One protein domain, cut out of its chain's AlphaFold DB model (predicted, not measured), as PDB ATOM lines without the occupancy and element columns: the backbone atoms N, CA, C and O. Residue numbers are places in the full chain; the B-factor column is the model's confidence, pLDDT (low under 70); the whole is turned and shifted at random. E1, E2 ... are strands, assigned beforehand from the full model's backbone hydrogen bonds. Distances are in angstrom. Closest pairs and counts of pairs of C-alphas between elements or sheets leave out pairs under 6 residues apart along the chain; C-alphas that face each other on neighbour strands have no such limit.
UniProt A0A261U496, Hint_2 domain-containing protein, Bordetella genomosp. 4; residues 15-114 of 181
ATOM      1  N   PHE A  15    -127.723-202.950 309.290       86.44
ATOM      2  CA  PHE A  15    -128.036-202.874 310.711       86.44
ATOM      3  C   PHE A  15    -129.106-201.804 310.936       86.44
ATOM      4  O   PHE A  15    -129.162-200.811 310.213       86.44
ATOM      5  N   THR A  16    -129.987-202.001 311.913       88.38
ATOM      6  CA  THR A  16    -130.965-200.984 312.316       88.38
ATOM      7  C   THR A  16    -130.936-200.832 313.826       88.38
ATOM      8  O   THR A  16    -131.320-201.749 314.549       88.38
ATOM      9  N   GLY A  17    -130.475-199.668 314.277       87.62
ATOM     10  CA  GLY A  17    -130.566-199.240 315.666       87.62
ATOM     11  C   GLY A  17    -131.904-198.554 315.921       87.62
ATOM     12  O   GLY A  17    -132.420-197.843 315.054       87.62
ATOM     13  N   SER A  18    -132.459-198.766 317.111       90.44
ATOM     14  CA  SER A  18    -133.680-198.093 317.577       90.44
ATOM     15  C   SER A  18    -133.371-196.826 318.373       90.44
ATOM     16  O   SER A  18    -134.274-196.018 318.595       90.44
ATOM     17  N   TYR A  19    -132.117-196.660 318.796       91.44
ATOM     18  CA  TYR A  19    -131.647-195.527 319.573       91.44
ATOM     19  C   TYR A  19    -130.392-194.918 318.957       91.44
ATOM     20  O   TYR A  19    -129.583-195.621 318.343       91.44
ATOM     21  N   LEU A  20    -130.242-193.609 319.153       93.00
ATOM     22  CA  LEU A  20    -129.078-192.849 318.718       93.00
ATOM     23  C   LEU A  20    -128.494-192.034 319.872       93.00
ATOM     24  O   LEU A  20    -129.212-191.368 320.628       93.00
ATOM     25  N   TYR A  21    -127.169-192.064 319.951       94.06
ATOM     26  CA  TYR A  21    -126.366-191.257 320.857       94.06
ATOM     27  C   TYR A  21    -125.277-190.546 320.071       94.06
ATOM     28  O   TYR A  21    -124.749-191.112 319.111       94.06
ATOM     29  N   TYR A  22    -124.923-189.341 320.511       93.38
ATOM     30  CA  TYR A  22    -123.696-188.687 320.079       93.38
ATOM     31  C   TYR A  22    -122.627-188.790 321.153       93.38
ATOM     32  O   TYR A  22    -122.919-188.746 322.355       93.38
ATOM     33  N   LEU A  23    -121.397-188.956 320.692       94.50
ATOM     34  CA  LEU A  23    -120.225-189.172 321.509       94.50
ATOM     35  C   LEU A  23    -119.062-188.334 321.008       94.50
ATOM     36  O   LEU A  23    -118.920-188.126 319.803       94.50
ATOM     37  N   ASP A  24    -118.187-187.974 321.936       91.81
ATOM     38  CA  ASP A  24    -116.926-187.310 321.632       91.81
ATOM     39  C   ASP A  24    -115.759-188.242 321.915       91.81
ATOM     40  O   ASP A  24    -115.731-188.951 322.929       91.81
ATOM     41  N   LEU A  25    -114.782-188.216 321.008       89.50
ATOM     42  CA  LEU A  25    -113.496-188.859 321.221       89.50
ATOM     43  C   LEU A  25    -112.628-187.930 322.067       89.50
ATOM     44  O   LEU A  25    -112.219-186.862 321.617       89.50
ATOM     45  N   GLN A  26    -112.365-188.349 323.296       88.50
ATOM     46  CA  GLN A  26    -111.510-187.640 324.236       88.50
ATOM     47  C   GLN A  26    -110.029-187.789 323.851       88.50
ATOM     48  O   GLN A  26    -109.645-188.690 323.101       88.50
ATOM     49  N   GLU A  27    -109.171-186.922 324.400       86.00
ATOM     50  CA  GLU A  27    -107.720-186.927 324.132       86.00
ATOM     51  C   GLU A  27    -107.027-188.247 324.516       86.00
ATOM     52  O   GLU A  27    -106.003-188.611 323.939       86.00
ATOM     53  N   ASP A  28    -107.590-188.985 325.473       84.62
ATOM     54  CA  ASP A  28    -107.100-190.291 325.919       84.62
ATOM     55  C   ASP A  28    -107.557-191.460 325.018       84.62
ATOM     56  O   ASP A  28    -107.225-192.619 325.284       84.62
ATOM     57  N   GLY A  29    -108.291-191.162 323.939       81.94
ATOM     58  CA  GLY A  29    -108.802-192.126 322.966       81.94
ATOM     59  C   GLY A  29    -110.115-192.804 323.370       81.94
ATOM     60  O   GLY A  29    -110.564-193.725 322.677       81.94
ATOM     61  N   GLN A  30    -110.737-192.381 324.473       88.69
ATOM     62  CA  GLN A  30    -112.032-192.893 324.910       88.69
ATOM     63  C   GLN A  30    -113.189-192.183 324.206       88.69
ATOM     64  O   GLN A  30    -113.166-190.972 324.011       88.69
ATOM     65  N   LEU A  31    -114.234-192.938 323.863       92.75
ATOM     66  CA  LEU A  31    -115.499-192.370 323.403       92.75
ATOM     67  C   LEU A  31    -116.435-192.198 324.595       92.75
ATOM     68  O   LEU A  31    -116.719-193.165 325.306       92.75
ATOM     69  N   VAL A  32    -116.919-190.977 324.794       94.81
ATOM     70  CA  VAL A  32    -117.800-190.616 325.909       94.81
ATOM     71  C   VAL A  32    -119.125-190.104 325.370       94.81
ATOM     72  O   VAL A  32    -119.147-189.263 324.477       94.81
ATOM     73  N   VAL A  33    -120.234-190.602 325.916       95.44
ATOM     74  CA  VAL A  33    -121.585-190.178 325.528       95.44
ATOM     75  C   VAL A  33    -121.820-188.730 325.940       95.44
ATOM     76  O   VAL A  33    -121.761-188.406 327.126       95.44
ATOM     77  N   THR A  34    -122.139-187.864 324.982       93.81
ATOM     78  CA  THR A  34    -122.402-186.440 325.239       93.81
ATOM     79  C   THR A  34    -123.866-186.071 325.057       93.81
ATOM     80  O   THR A  34    -124.388-185.275 325.836       93.81
ATOM     81  N   HIS A  35    -124.564-186.691 324.100       91.44
ATOM     82  CA  HIS A  35    -125.985-186.434 323.863       91.44
ATOM     83  C   HIS A  35    -126.778-187.721 323.659       91.44
ATOM     84  O   HIS A  35    -126.370-188.633 322.939       91.44
ATOM     85  N   LYS A  36    -127.969-187.753 324.259       91.69
ATOM     86  CA  LYS A  36    -128.970-188.802 324.068       91.69
ATOM     87  C   LYS A  36    -130.065-188.268 323.158       91.69
ATOM     88  O   LYS A  36    -130.890-187.470 323.595       91.69
ATOM     89  N   ILE A  37    -130.080-188.721 321.907       86.88
ATOM     90  CA  ILE A  37    -131.180-188.409 320.984       86.88
ATOM     91  C   ILE A  37    -132.413-189.251 321.349       86.88
ATOM     92  O   ILE A  37    -133.544-188.785 321.245       86.88
ATOM     93  N   GLY A  38    -132.200-190.464 321.874       74.75
ATOM     94  CA  GLY A  38    -133.271-191.353 322.323       74.75
ATOM     95  C   GLY A  38    -133.786-192.227 321.187       74.75
ATOM     96  O   GLY A  38    -132.982-192.743 320.416       74.75
ATOM     97  N   ALA A  39    -135.103-192.449 321.119       79.69
ATOM     98  CA  ALA A  39    -135.724-193.327 320.126       79.69
ATOM     99  C   ALA A  39    -135.626-192.714 318.720       79.69
ATOM    100  O   ALA A  39    -136.432-191.871 318.327       79.69
ATOM    101  N   ALA A  40    -134.618-193.145 317.972       81.06
ATOM    102  CA  ALA A  40    -134.276-192.640 316.656       81.06
ATOM    103  C   ALA A  40    -133.829-193.820 315.794       81.06
ATOM    104  O   ALA A  40    -132.731-194.355 315.956       81.06
ATOM    105  N   THR A  41    -134.702-194.240 314.876       86.56
ATOM    106  CA  THR A  41    -134.386-195.340 313.968       86.56
ATOM    107  C   THR A  41    -133.275-194.914 313.022       86.56
ATOM    108  O   THR A  41    -133.461-194.004 312.210       86.56
ATOM    109  N   THR A  42    -132.138-195.597 313.136       88.25
ATOM    110  CA  THR A  42    -130.962-195.387 312.295       88.25
ATOM    111  C   THR A  42    -130.647-196.678 311.562       88.25
ATOM    112  O   THR A  42    -130.283-197.682 312.176       88.25
ATOM    113  N   THR A  43    -130.789-196.660 310.242       90.31
ATOM    114  CA  THR A  43    -130.411-197.769 309.371       90.31
ATOM    115  C   THR A  43    -129.030-197.511 308.793       90.31
ATOM    116  O   THR A  43    -128.792-196.479 308.167       90.31
ATOM    117  N   VAL A  44    -128.140-198.479 308.976       89.12
ATOM    118  CA  VAL A  44    -126.778-198.499 308.445       89.12
ATOM    119  C   VAL A  44    -126.716-199.577 307.374       89.12
ATOM    120  O   VAL A  44    -127.062-200.723 307.651       89.12
ATOM    121  N   VAL A  45    -126.298-199.233 306.160       88.06
ATOM    122  CA  VAL A  45    -126.157-200.179 305.044       88.06
ATOM    123  C   VAL A  45    -124.719-200.158 304.552       88.06
ATOM    124  O   VAL A  45    -124.202-199.100 304.192       88.06
ATOM    125  N   GLY A  46    -124.080-201.324 304.556       84.75
ATOM    126  CA  GLY A  46    -122.735-201.507 304.029       84.75
ATOM    127  C   GLY A  46    -122.749-201.638 302.511       84.75
ATOM    128  O   GLY A  46    -123.688-202.179 301.929       84.75
ATOM    129  N   ASP A  47    -121.671-201.192 301.873       79.00
ATOM    130  CA  ASP A  47    -121.465-201.345 300.425       79.00
ATOM    131  C   ASP A  47    -120.933-202.754 300.051       79.00
ATOM    132  O   ASP A  47    -120.545-202.999 298.908       79.00
ATOM    133  N   ASN A  48    -120.895-203.690 301.010       70.50
ATOM    134  CA  ASN A  48    -120.421-205.061 300.829       70.50
ATOM    135  C   ASN A  48    -121.451-206.110 301.308       70.50
ATOM    136  O   ASN A  48    -122.376-205.804 302.061       70.50
ATOM    137  N   ASP A  49    -121.260-207.359 300.869       67.12
ATOM    138  CA  ASP A  49    -122.175-208.487 301.120       67.12
ATOM    139  C   ASP A  49    -121.750-209.383 302.312       67.12
ATOM    140  O   ASP A  49    -122.299-210.473 302.476       67.12
ATOM    141  N   ASP A  50    -120.748-208.990 303.114       68.75
ATOM    142  CA  ASP A  50    -120.155-209.841 304.167       68.75
ATOM    143  C   ASP A  50    -120.436-209.309 305.585       68.75
ATOM    144  O   ASP A  50    -121.389-209.735 306.233       68.75
ATOM    145  N   PHE A  51    -119.645-208.342 306.061       73.12
ATOM    146  CA  PHE A  51    -119.798-207.710 307.376       73.12
ATOM    147  C   PHE A  51    -119.392-206.251 307.317       73.12
ATOM    148  O   PHE A  51    -118.619-205.851 306.437       73.12
ATOM    149  N   PHE A  52    -119.824-205.508 308.335       81.62
ATOM    150  CA  PHE A  52    -119.271-204.194 308.573       81.62
ATOM    151  C   PHE A  52    -117.800-204.278 309.003       81.62
ATOM    152  O   PHE A  52    -117.408-205.168 309.760       81.62
ATOM    153  N   ARG A  53    -116.982-203.347 308.523       82.31
ATOM    154  CA  ARG A  53    -115.574-203.166 308.916       82.31
ATOM    155  C   ARG A  53    -115.393-201.766 309.464       82.31
ATOM    156  O   ARG A  53    -116.069-200.858 308.994       82.31
ATOM    157  N   ALA A  54    -114.496-201.577 310.427       85.50
ATOM    158  CA  ALA A  54    -114.058-200.229 310.762       85.50
ATOM    159  C   ALA A  54    -113.373-199.594 309.545       85.50
ATOM    160  O   ALA A  54    -112.779-200.296 308.722       85.50
ATOM    161  N   ASP A  55    -113.445-198.271 309.455       87.19
ATOM    162  CA  ASP A  55    -112.865-197.479 308.372       87.19
ATOM    163  C   ASP A  55    -113.539-197.656 306.996       87.19
ATOM    164  O   ASP A  55    -113.025-197.177 305.982       87.19
ATOM    165  N   GLU A  56    -114.706-198.299 306.926       86.50
ATOM    166  CA  GLU A  56    -115.451-198.452 305.676       86.50
ATOM    167  C   GLU A  56    -116.533-197.377 305.519       86.50
ATOM    168  O   GLU A  56    -117.035-196.815 306.492       86.50
ATOM    169  N   MET A  57    -116.912-197.096 304.272       89.31
ATOM    170  CA  MET A  57    -118.025-196.195 303.988       89.31
ATOM    171  C   MET A  57    -119.344-196.963 304.044       89.31
ATOM    172  O   MET A  57    -119.498-198.011 303.416       89.31
ATOM    173  N   VAL A  58    -120.302-196.411 304.782       90.00
ATOM    174  CA  VAL A  58    -121.661-196.931 304.936       90.00
ATOM    175  C   VAL A  58    -122.677-195.850 304.610       90.00
ATOM    176  O   VAL A  58    -122.413-194.651 304.744       90.00
ATOM    177  N   ARG A  59    -123.868-196.273 304.193       92.19
ATOM    178  CA  ARG A  59    -125.019-195.390 304.006       92.19
ATOM    179  C   ARG A  59    -125.855-195.379 305.269       92.19
ATOM    180  O   ARG A  59    -126.338-196.423 305.702       92.19
ATOM    181  N   ILE A  60    -126.045-194.191 305.818       91.19
ATOM    182  CA  ILE A  60    -126.856-193.938 307.000       91.19
ATOM    183  C   ILE A  60    -128.179-193.308 306.575       91.19
ATOM    184  O   ILE A  60    -128.207-192.328 305.830       91.19
ATOM    185  N   THR A  61    -129.273-193.866 307.078       91.38
ATOM    186  CA  THR A  61    -130.603-193.263 307.017       91.38
ATOM    187  C   THR A  61    -131.136-193.122 308.433       91.38
ATOM    188  O   THR A  61    -131.198-194.109 309.162       91.38
ATOM    189  N   GLN A  62    -131.527-191.915 308.820       89.25
ATOM    190  CA  GLN A  62    -132.096-191.593 310.121       89.25
ATOM    191  C   GLN A  62    -133.462-190.945 309.919       89.25
ATOM    192  O   GLN A  62    -133.637-190.066 309.080       89.25
ATOM    193  N   HIS A  63    -134.441-191.376 310.706       81.75
ATOM    194  CA  HIS A  63    -135.804-190.856 310.590       81.75
ATOM    195  C   HIS A  63    -136.072-189.600 311.428       81.75
ATOM    196  O   HIS A  63    -137.062-188.924 311.187       81.75
ATOM    197  N   TYR A  64    -135.244-189.291 312.430       82.56
ATOM    198  CA  TYR A  64    -135.527-188.184 313.355       82.56
ATOM    199  C   TYR A  64    -135.139-186.805 312.796       82.56
ATOM    200  O   TYR A  64    -135.714-185.802 313.207       82.56
ATOM    201  N   ASN A  65    -134.166-186.756 311.886       82.19
ATOM    202  CA  ASN A  65    -133.651-185.546 311.237       82.19
ATOM    203  C   ASN A  65    -133.788-185.602 309.704       82.19
ATOM    204  O   ASN A  65    -133.125-184.837 309.010       82.19
ATOM    205  N   ASP A  66    -134.602-186.529 309.183       83.38
ATOM    206  CA  ASP A  66    -134.807-186.758 307.747       83.38
ATOM    207  C   ASP A  66    -133.500-186.964 306.945       83.38
ATOM    208  O   ASP A  66    -133.409-186.653 305.752       83.38
ATOM    209  N   LEU A  67    -132.459-187.510 307.585       84.88
ATOM    210  CA  LEU A  67    -131.208-187.843 306.910       84.88
ATOM    211  C   LEU A  67    -131.393-189.124 306.092       84.88
ATOM    212  O   LEU A  67    -131.640-190.197 306.638       84.88
ATOM    213  N   HIS A  68    -131.213-189.050 304.775       88.06
ATOM    214  CA  HIS A  68    -131.418-190.197 303.888       88.06
ATOM    215  C   HIS A  68    -130.169-190.538 303.074       88.06
ATOM    216  O   HIS A  68    -129.710-189.750 302.250       88.06
ATOM    217  N   GLY A  69    -129.654-191.758 303.261       84.94
ATOM    218  CA  GLY A  69    -128.571-192.319 302.450       84.94
ATOM    219  C   GLY A  69    -127.234-191.580 302.554       84.94
ATOM    220  O   GLY A  69    -126.427-191.656 301.621       84.94
ATOM    221  N   ALA A  70    -126.996-190.872 303.656       88.12
ATOM    222  CA  ALA A  70    -125.781-190.107 303.880       88.12
ATOM    223  C   ALA A  70    -124.576-191.039 304.023       88.12
ATOM    224  O   ALA A  70    -124.616-192.012 304.773       88.12
ATOM    225  N   LEU A  71    -123.493-190.742 303.306       90.25
ATOM    226  CA  LEU A  71    -122.259-191.511 303.429       90.25
ATOM    227  C   LEU A  71    -121.527-191.111 304.707       90.25
ATOM    228  O   LEU A  71    -121.266-189.925 304.936       90.25
ATOM    229  N   ARG A  72    -121.205-192.103 305.531       91.44
ATOM    230  CA  ARG A  72    -120.439-191.951 306.770       91.44
ATOM    231  C   ARG A  72    -119.379-193.037 306.842       91.44
ATOM    232  O   ARG A  72    -119.549-194.105 306.258       91.44
ATOM    233  N   LYS A  73    -118.290-192.754 307.549       91.69
ATOM    234  CA  LYS A  73    -117.228-193.730 307.784       91.69
ATOM    235  C   LYS A  73    -117.483-194.425 309.112       91.69
ATOM    236  O   LYS A  73    -117.690-193.747 310.119       91.69
ATOM    237  N   THR A  74    -117.484-195.747 309.129       91.38
ATOM    238  CA  THR A  74    -117.536-196.509 310.378       91.38
ATOM    239  C   THR A  74    -116.253-196.299 311.170       91.38
ATOM    240  O   THR A  74    -115.154-196.228 310.617       91.38
ATOM    241  N   PHE A  75    -116.389-196.213 312.486       90.25
ATOM    242  CA  PHE A  75    -115.261-196.094 313.403       90.25
ATOM    243  C   PHE A  75    -115.012-197.402 314.156       90.25
ATOM    244  O   PHE A  75    -113.873-197.828 314.320       90.25
ATOM    245  N   GLY A  76    -116.083-198.078 314.566       88.75
ATOM    246  CA  GLY A  76    -116.007-199.327 315.309       88.75
ATOM    247  C   GLY A  76    -117.384-199.828 315.711       88.75
ATOM    248  O   GLY A  76    -118.410-199.358 315.214       88.75
ATOM    249  N   PHE A  77    -117.394-200.787 316.624       88.44
ATOM    250  CA  PHE A  77    -118.591-201.520 317.005       88.44
ATOM    251  C   PHE A  77    -118.650-201.677 318.519       88.44
ATOM    252  O   PHE A  77    -117.627-201.894 319.174       88.44
ATOM    253  N   THR A  78    -119.853-201.552 319.064       87.25
ATOM    254  CA  THR A  78    -120.190-202.028 320.407       87.25
ATOM    255  C   THR A  78    -120.846-203.403 320.271       87.25
ATOM    256  O   THR A  78    -121.133-203.861 319.164       87.25
ATOM    257  N   ASP A  79    -121.129-204.068 321.387       81.81
ATOM    258  CA  ASP A  79    -121.838-205.356 321.356       81.81
ATOM    259  C   ASP A  79    -123.285-205.231 320.826       81.81
ATOM    260  O   ASP A  79    -123.904-206.224 320.447       81.81
ATOM    261  N   ASP A  80    -123.827-204.009 320.786       83.88
ATOM    262  CA  ASP A  80    -125.226-203.696 320.478       83.88
ATOM    263  C   ASP A  80    -125.419-202.642 319.371       83.88
ATOM    264  O   ASP A  80    -126.554-202.226 319.102       83.88
ATOM    265  N   GLY A  81    -124.343-202.183 318.728       89.81
ATOM    266  CA  GLY A  81    -124.408-201.009 317.867       89.81
ATOM    267  C   GLY A  81    -123.191-200.751 316.985       89.81
ATOM    268  O   GLY A  81    -122.143-201.391 317.082       89.81
ATOM    269  N   ILE A  82    -123.360-199.779 316.090       91.69
ATOM    270  CA  ILE A  82    -122.344-199.324 315.139       91.69
ATOM    271  C   ILE A  82    -121.986-197.876 315.446       91.69
ATOM    272  O   ILE A  82    -122.869-197.017 315.531       91.69
ATOM    273  N   LEU A  83    -120.683-197.617 315.543       94.00
ATOM    274  CA  LEU A  83    -120.114-196.282 315.634       94.00
ATOM    275  C   LEU A  83    -119.720-195.790 314.247       94.00
ATOM    276  O   LEU A  83    -119.028-196.486 313.497       94.00
ATOM    277  N   TYR A  84    -120.101-194.564 313.928       93.12
ATOM    278  CA  TYR A  84    -119.696-193.888 312.703       93.12
ATOM    279  C   TYR A  84    -119.335-192.432 312.986       93.12
ATOM    280  O   TYR A  84    -119.880-191.804 313.891       93.12
ATOM    281  N   ALA A  85    -118.394-191.905 312.209       90.44
ATOM    282  CA  ALA A  85    -118.003-190.507 312.286       90.44
ATOM    283  C   ALA A  85    -119.046-189.633 311.584       90.44
ATOM    284  O   ALA A  85    -119.467-189.931 310.460       90.44
ATOM    285  N   GLU A  86    -119.422-188.541 312.230       82.38
ATOM    286  CA  GLU A  86    -120.306-187.502 311.721       82.38
ATOM    287  C   GLU A  86    -119.574-186.160 311.829       82.38
ATOM    288  O   GLU A  86    -118.884-185.885 312.807       82.38
ATOM    289  N   LEU A  87    -119.645-185.354 310.771       74.19
ATOM    290  CA  LEU A  87    -119.110-183.997 310.822       74.19
ATOM    291  C   LEU A  87    -120.022-183.168 311.717       74.19
ATOM    292  O   LEU A  87    -121.242-183.213 311.553       74.19
ATOM    293  N   ASP A  88    -119.433-182.405 312.626       74.62
ATOM    294  CA  ASP A  88    -120.183-181.439 313.410       74.62
ATOM    295  C   ASP A  88    -120.388-180.170 312.576       74.62
ATOM    296  O   ASP A  88    -119.554-179.265 312.538       74.62
ATOM    297  N   GLU A  89    -121.503-180.117 311.850       70.56
ATOM    298  CA  GLU A  89    -121.865-178.954 311.029       70.56
ATOM    299  C   GLU A  89    -122.181-177.701 311.872       70.56
ATOM    300  O   GLU A  89    -122.315-176.609 311.317       70.56
ATOM    301  N   GLY A  90    -122.308-177.844 313.198       67.94
ATOM    302  CA  GLY A  90    -122.576-176.753 314.132       67.94
ATOM    303  C   GLY A  90    -121.328-176.116 314.746       67.94
ATOM    304  O   GLY A  90    -121.455-175.090 315.419       67.94
ATOM    305  N   ALA A  91    -120.140-176.687 314.534       70.44
ATOM    306  CA  ALA A  91    -118.907-176.195 315.131       70.44
ATOM    307  C   ALA A  91    -118.260-175.050 314.333       70.44
ATOM    308  O   ALA A  91    -118.270-175.020 313.102       70.44
ATOM    309  N   GLU A  92    -117.648-174.101 315.053       72.31
ATOM    310  CA  GLU A  92    -116.896-172.983 314.456       72.31
ATOM    311  C   GLU A  92    -115.582-173.440 313.785       72.31
ATOM    312  O   GLU A  92    -115.011-172.718 312.967       72.31
ATOM    313  N   GLU A  93    -115.121-174.652 314.103       76.25
ATOM    314  CA  GLU A  93    -113.941-175.315 313.546       76.25
ATOM    315  C   GLU A  93    -114.307-176.747 313.124       76.25
ATOM    316  O   GLU A  93    -115.269-177.309 313.639       76.25
ATOM    317  N   LEU A  94    -113.567-177.347 312.178       67.50
ATOM    318  CA  LEU A  94    -113.812-178.724 311.726       67.50
ATOM    319  C   LEU A  94    -113.654-179.719 312.888       67.50
ATOM    320  O   LEU A  94    -112.552-180.210 313.143       67.50
ATOM    321  N   SER A  95    -114.761-180.052 313.543       76.31
ATOM    322  CA  SER A  95    -114.850-181.112 314.539       76.31
ATOM    323  C   SER A  95    -115.668-182.291 314.015       76.31
ATOM    324  O   SER A  95    -116.467-182.199 313.078       76.31
ATOM    325  N   TYR A  96    -115.403-183.446 314.612       80.69
ATOM    326  CA  TYR A  96    -116.149-184.669 314.375       80.69
ATOM    327  C   TYR A  96    -116.831-185.060 315.674       80.69
ATOM    328  O   TYR A  96    -116.176-185.119 316.714       80.69
ATOM    329  N   ILE A  97    -118.111-185.390 315.575       85.94
ATOM    330  CA  ILE A  97    -118.821-186.152 316.596       85.94
ATOM    331  C   ILE A  97    -118.963-187.594 316.111       85.94
ATOM    332  O   ILE A  97    -118.823-187.906 314.925       85.94
ATOM    333  N   TYR A  98    -119.250-188.500 317.029       92.88
ATOM    334  CA  TYR A  98    -119.488-189.900 316.706       92.88
ATOM    335  C   TYR A  98    -120.941-190.241 316.978       92.88
ATOM    336  O   TYR A  98    -121.442-190.016 318.075       92.88
ATOM    337  N   GLY A  99    -121.619-190.801 315.981       93.44
ATOM    338  CA  GLY A  99    -122.950-191.367 316.144       93.44
ATOM    339  C   GLY A  99    -122.858-192.836 316.545       93.44
ATOM    340  O   GLY A  99    -122.159-193.612 315.892       93.44
ATOM    341  N   LEU A 100    -123.586-193.227 317.592       94.44
ATOM    342  CA  LEU A 100    -123.828-194.624 317.955       94.44
ATOM    343  C   LEU A 100    -125.275-194.986 317.631       94.44
ATOM    344  O   LEU A 100    -126.189-194.648 318.385       94.44
ATOM    345  N   ALA A 101    -125.470-195.717 316.535       93.69
ATOM    346  CA  ALA A 101    -126.732-196.394 316.271       93.69
ATOM    347  C   ALA A 101    -126.747-197.709 317.055       93.69
ATOM    348  O   ALA A 101    -125.925-198.586 316.790       93.69
ATOM    349  N   THR A 102    -127.671-197.864 318.000       90.81
ATOM    350  CA  THR A 102    -127.713-199.027 318.900       90.81
ATOM    351  C   THR A 102    -129.140-199.521 319.131       90.81
ATOM    352  O   THR A 102    -130.126-198.804 318.931       90.81
ATOM    353  N   THR A 103    -129.275-200.782 319.527       87.25
ATOM    354  CA  THR A 103    -130.545-201.337 320.017       87.25
ATOM    355  C   THR A 103    -130.784-201.074 321.505       87.25
ATOM    356  O   THR A 103    -131.869-201.370 322.002       87.25
ATOM    357  N   ASN A 104    -129.801-200.518 322.213       85.50
ATOM    358  CA  ASN A 104    -129.827-200.296 323.654       85.50
ATOM    359  C   ASN A 104    -130.228-198.857 324.019       85.50
ATOM    360  O   ASN A 104    -129.764-197.897 323.409       85.50
ATOM    361  N   ALA A 105    -131.092-198.717 325.025       86.25
ATOM    362  CA  ALA A 105    -131.642-197.440 325.486       86.25
ATOM    363  C   ALA A 105    -130.941-196.875 326.739       86.25
ATOM    364  O   ALA A 105    -131.261-195.759 327.174       86.25
ATOM    365  N   ASP A 106    -130.001-197.622 327.320       88.88
ATOM    366  CA  ASP A 106    -129.533-197.414 328.695       88.88
ATOM    367  C   ASP A 106    -128.159-196.734 328.791       88.88
ATOM    368  O   ASP A 106    -127.590-196.642 329.874       88.88
ATOM    369  N   TYR A 107    -127.613-196.231 327.679       91.75
ATOM    370  CA  TYR A 107    -126.424-195.382 327.750       91.75
ATOM    371  C   TYR A 107    -126.749-194.034 328.414       91.75
ATOM    372  O   TYR A 107    -127.765-193.393 328.096       91.75
ATOM    373  N   GLU A 108    -125.859-193.604 329.308       93.38
ATOM    374  CA  GLU A 108    -125.976-192.372 330.093       93.38
ATOM    375  C   GLU A 108    -124.954-191.314 329.661       93.38
ATOM    376  O   GLU A 108    -123.845-191.632 329.237       93.38
ATOM    377  N   ILE A 109    -125.310-190.035 329.793       94.81
ATOM    378  CA  ILE A 109    -124.390-188.928 329.485       94.81
ATOM    379  C   ILE A 109    -123.183-188.987 330.434       94.81
ATOM    380  O   ILE A 109    -123.336-189.153 331.644       94.81
ATOM    381  N   GLY A 110    -121.979-188.839 329.882       93.50
ATOM    382  CA  GLY A 110    -120.709-188.972 330.596       93.50
ATOM    383  C   GLY A 110    -120.196-190.410 330.700       93.50
ATOM    384  O   GLY A 110    -119.106-190.627 331.224       93.50
ATOM    385  N   GLN A 111    -120.940-191.400 330.200       94.19
ATOM    386  CA  GLN A 111    -120.480-192.783 330.162       94.19
ATOM    387  C   GLN A 111    -119.408-192.975 329.085       94.19
ATOM    388  O   GLN A 111    -119.639-192.683 327.911       94.19
ATOM    389  N   THR A 112    -118.267-193.550 329.469       94.56
ATOM    390  CA  THR A 112    -117.292-194.095 328.518       94.56
ATOM    391  C   THR A 112    -117.817-195.398 327.920       94.56
ATOM    392  O   THR A 112    -118.176-196.324 328.655       94.56
ATOM    393  N   ILE A 113    -117.811-195.507 326.593       90.75
ATOM    394  CA  ILE A 113    -118.196-196.735 325.894       90.75
ATOM    395  C   ILE A 113    -116.981-197.593 325.536       90.75
ATOM    396  O   ILE A 113    -115.922-197.102 325.149       90.75
ATOM    397  N   SER A 114    -117.153-198.908 325.649       88.62
ATOM    398  CA  SER A 114    -116.190-199.878 325.127       88.62
ATOM    399  C   SER A 114    -116.548-200.213 323.685       88.62
ATOM    400  O   SER A 114    -117.698-200.532 323.396       88.62
TER     401      SER A 114
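Overview. This is residues 15 to 114 of the 181 residues of the protein "Hint_2 domain-containing protein" of Bordetella genomosp. 4 (UniProt A0A261U496). This is a small closed barrel of six antiparallel strands, E1 to E6, which follow one another round the ring until E6 meets E1. E1, E2 and E4 bend sharply, and after E6 the stretch 103 to 114 folds back to E2, where residues 112 to 113 pair with 31 to 32. The printed part has 100 residues with six named strands and no named helix; its class is all strand. It is compact and rounded, with a radius of gyration of the C-alphas of 12.7 A and spans of 34 by 30 by 26 A.

Along the chain. Find C-alpha 15 at (-128.036, -202.874, 310.711); from there E1, residues 15 to 25, runs 22.8 A, bending by 97 degrees at residue 18. E2, residues 31 to 46, starts at (-115.499, -192.370, 323.403), spans 22.6 A and bends by 123 degrees at residue 34. Next come E3, residues 57 to 62, 16.0 A, and E4, residues 67 to 78, 22.5 A, bending by 87 degrees at residue 75. E5, residues 81 to 87, spans 19.2 A; E6, residues 96 to 102, spans 19.0 A and ends at (-127.713, -199.027, 318.900).

Arrangement. The six strands form a meander, each the antiparallel neighbour of the one before, and consecutive strands form hairpins. Look for N 17 and O 42, 2.9 A, between E1 and E2; N 43 and O 61, 2.8 A, between E2 and E3. E4 is staggered: residues 67 to 73 pair with E3, N 58 and O 72 at 2.8 A, and 73 to 78 with E5, N 75 and O 83 at 2.8 A. E5 and E6 show N 84 and O 99 at 3.0 A; N 23 and O 98, 2.8 A, lie across E6 and E1.

Size, cuts and confidence. The C-alphas of Asp 50 and Glu 92 are farthest apart, 38.4 A. The printed part has no cut, and no link is long. Mean pLDDT of the printed part is 86.4; residues 49 to 50, 90 and 94 are under 70.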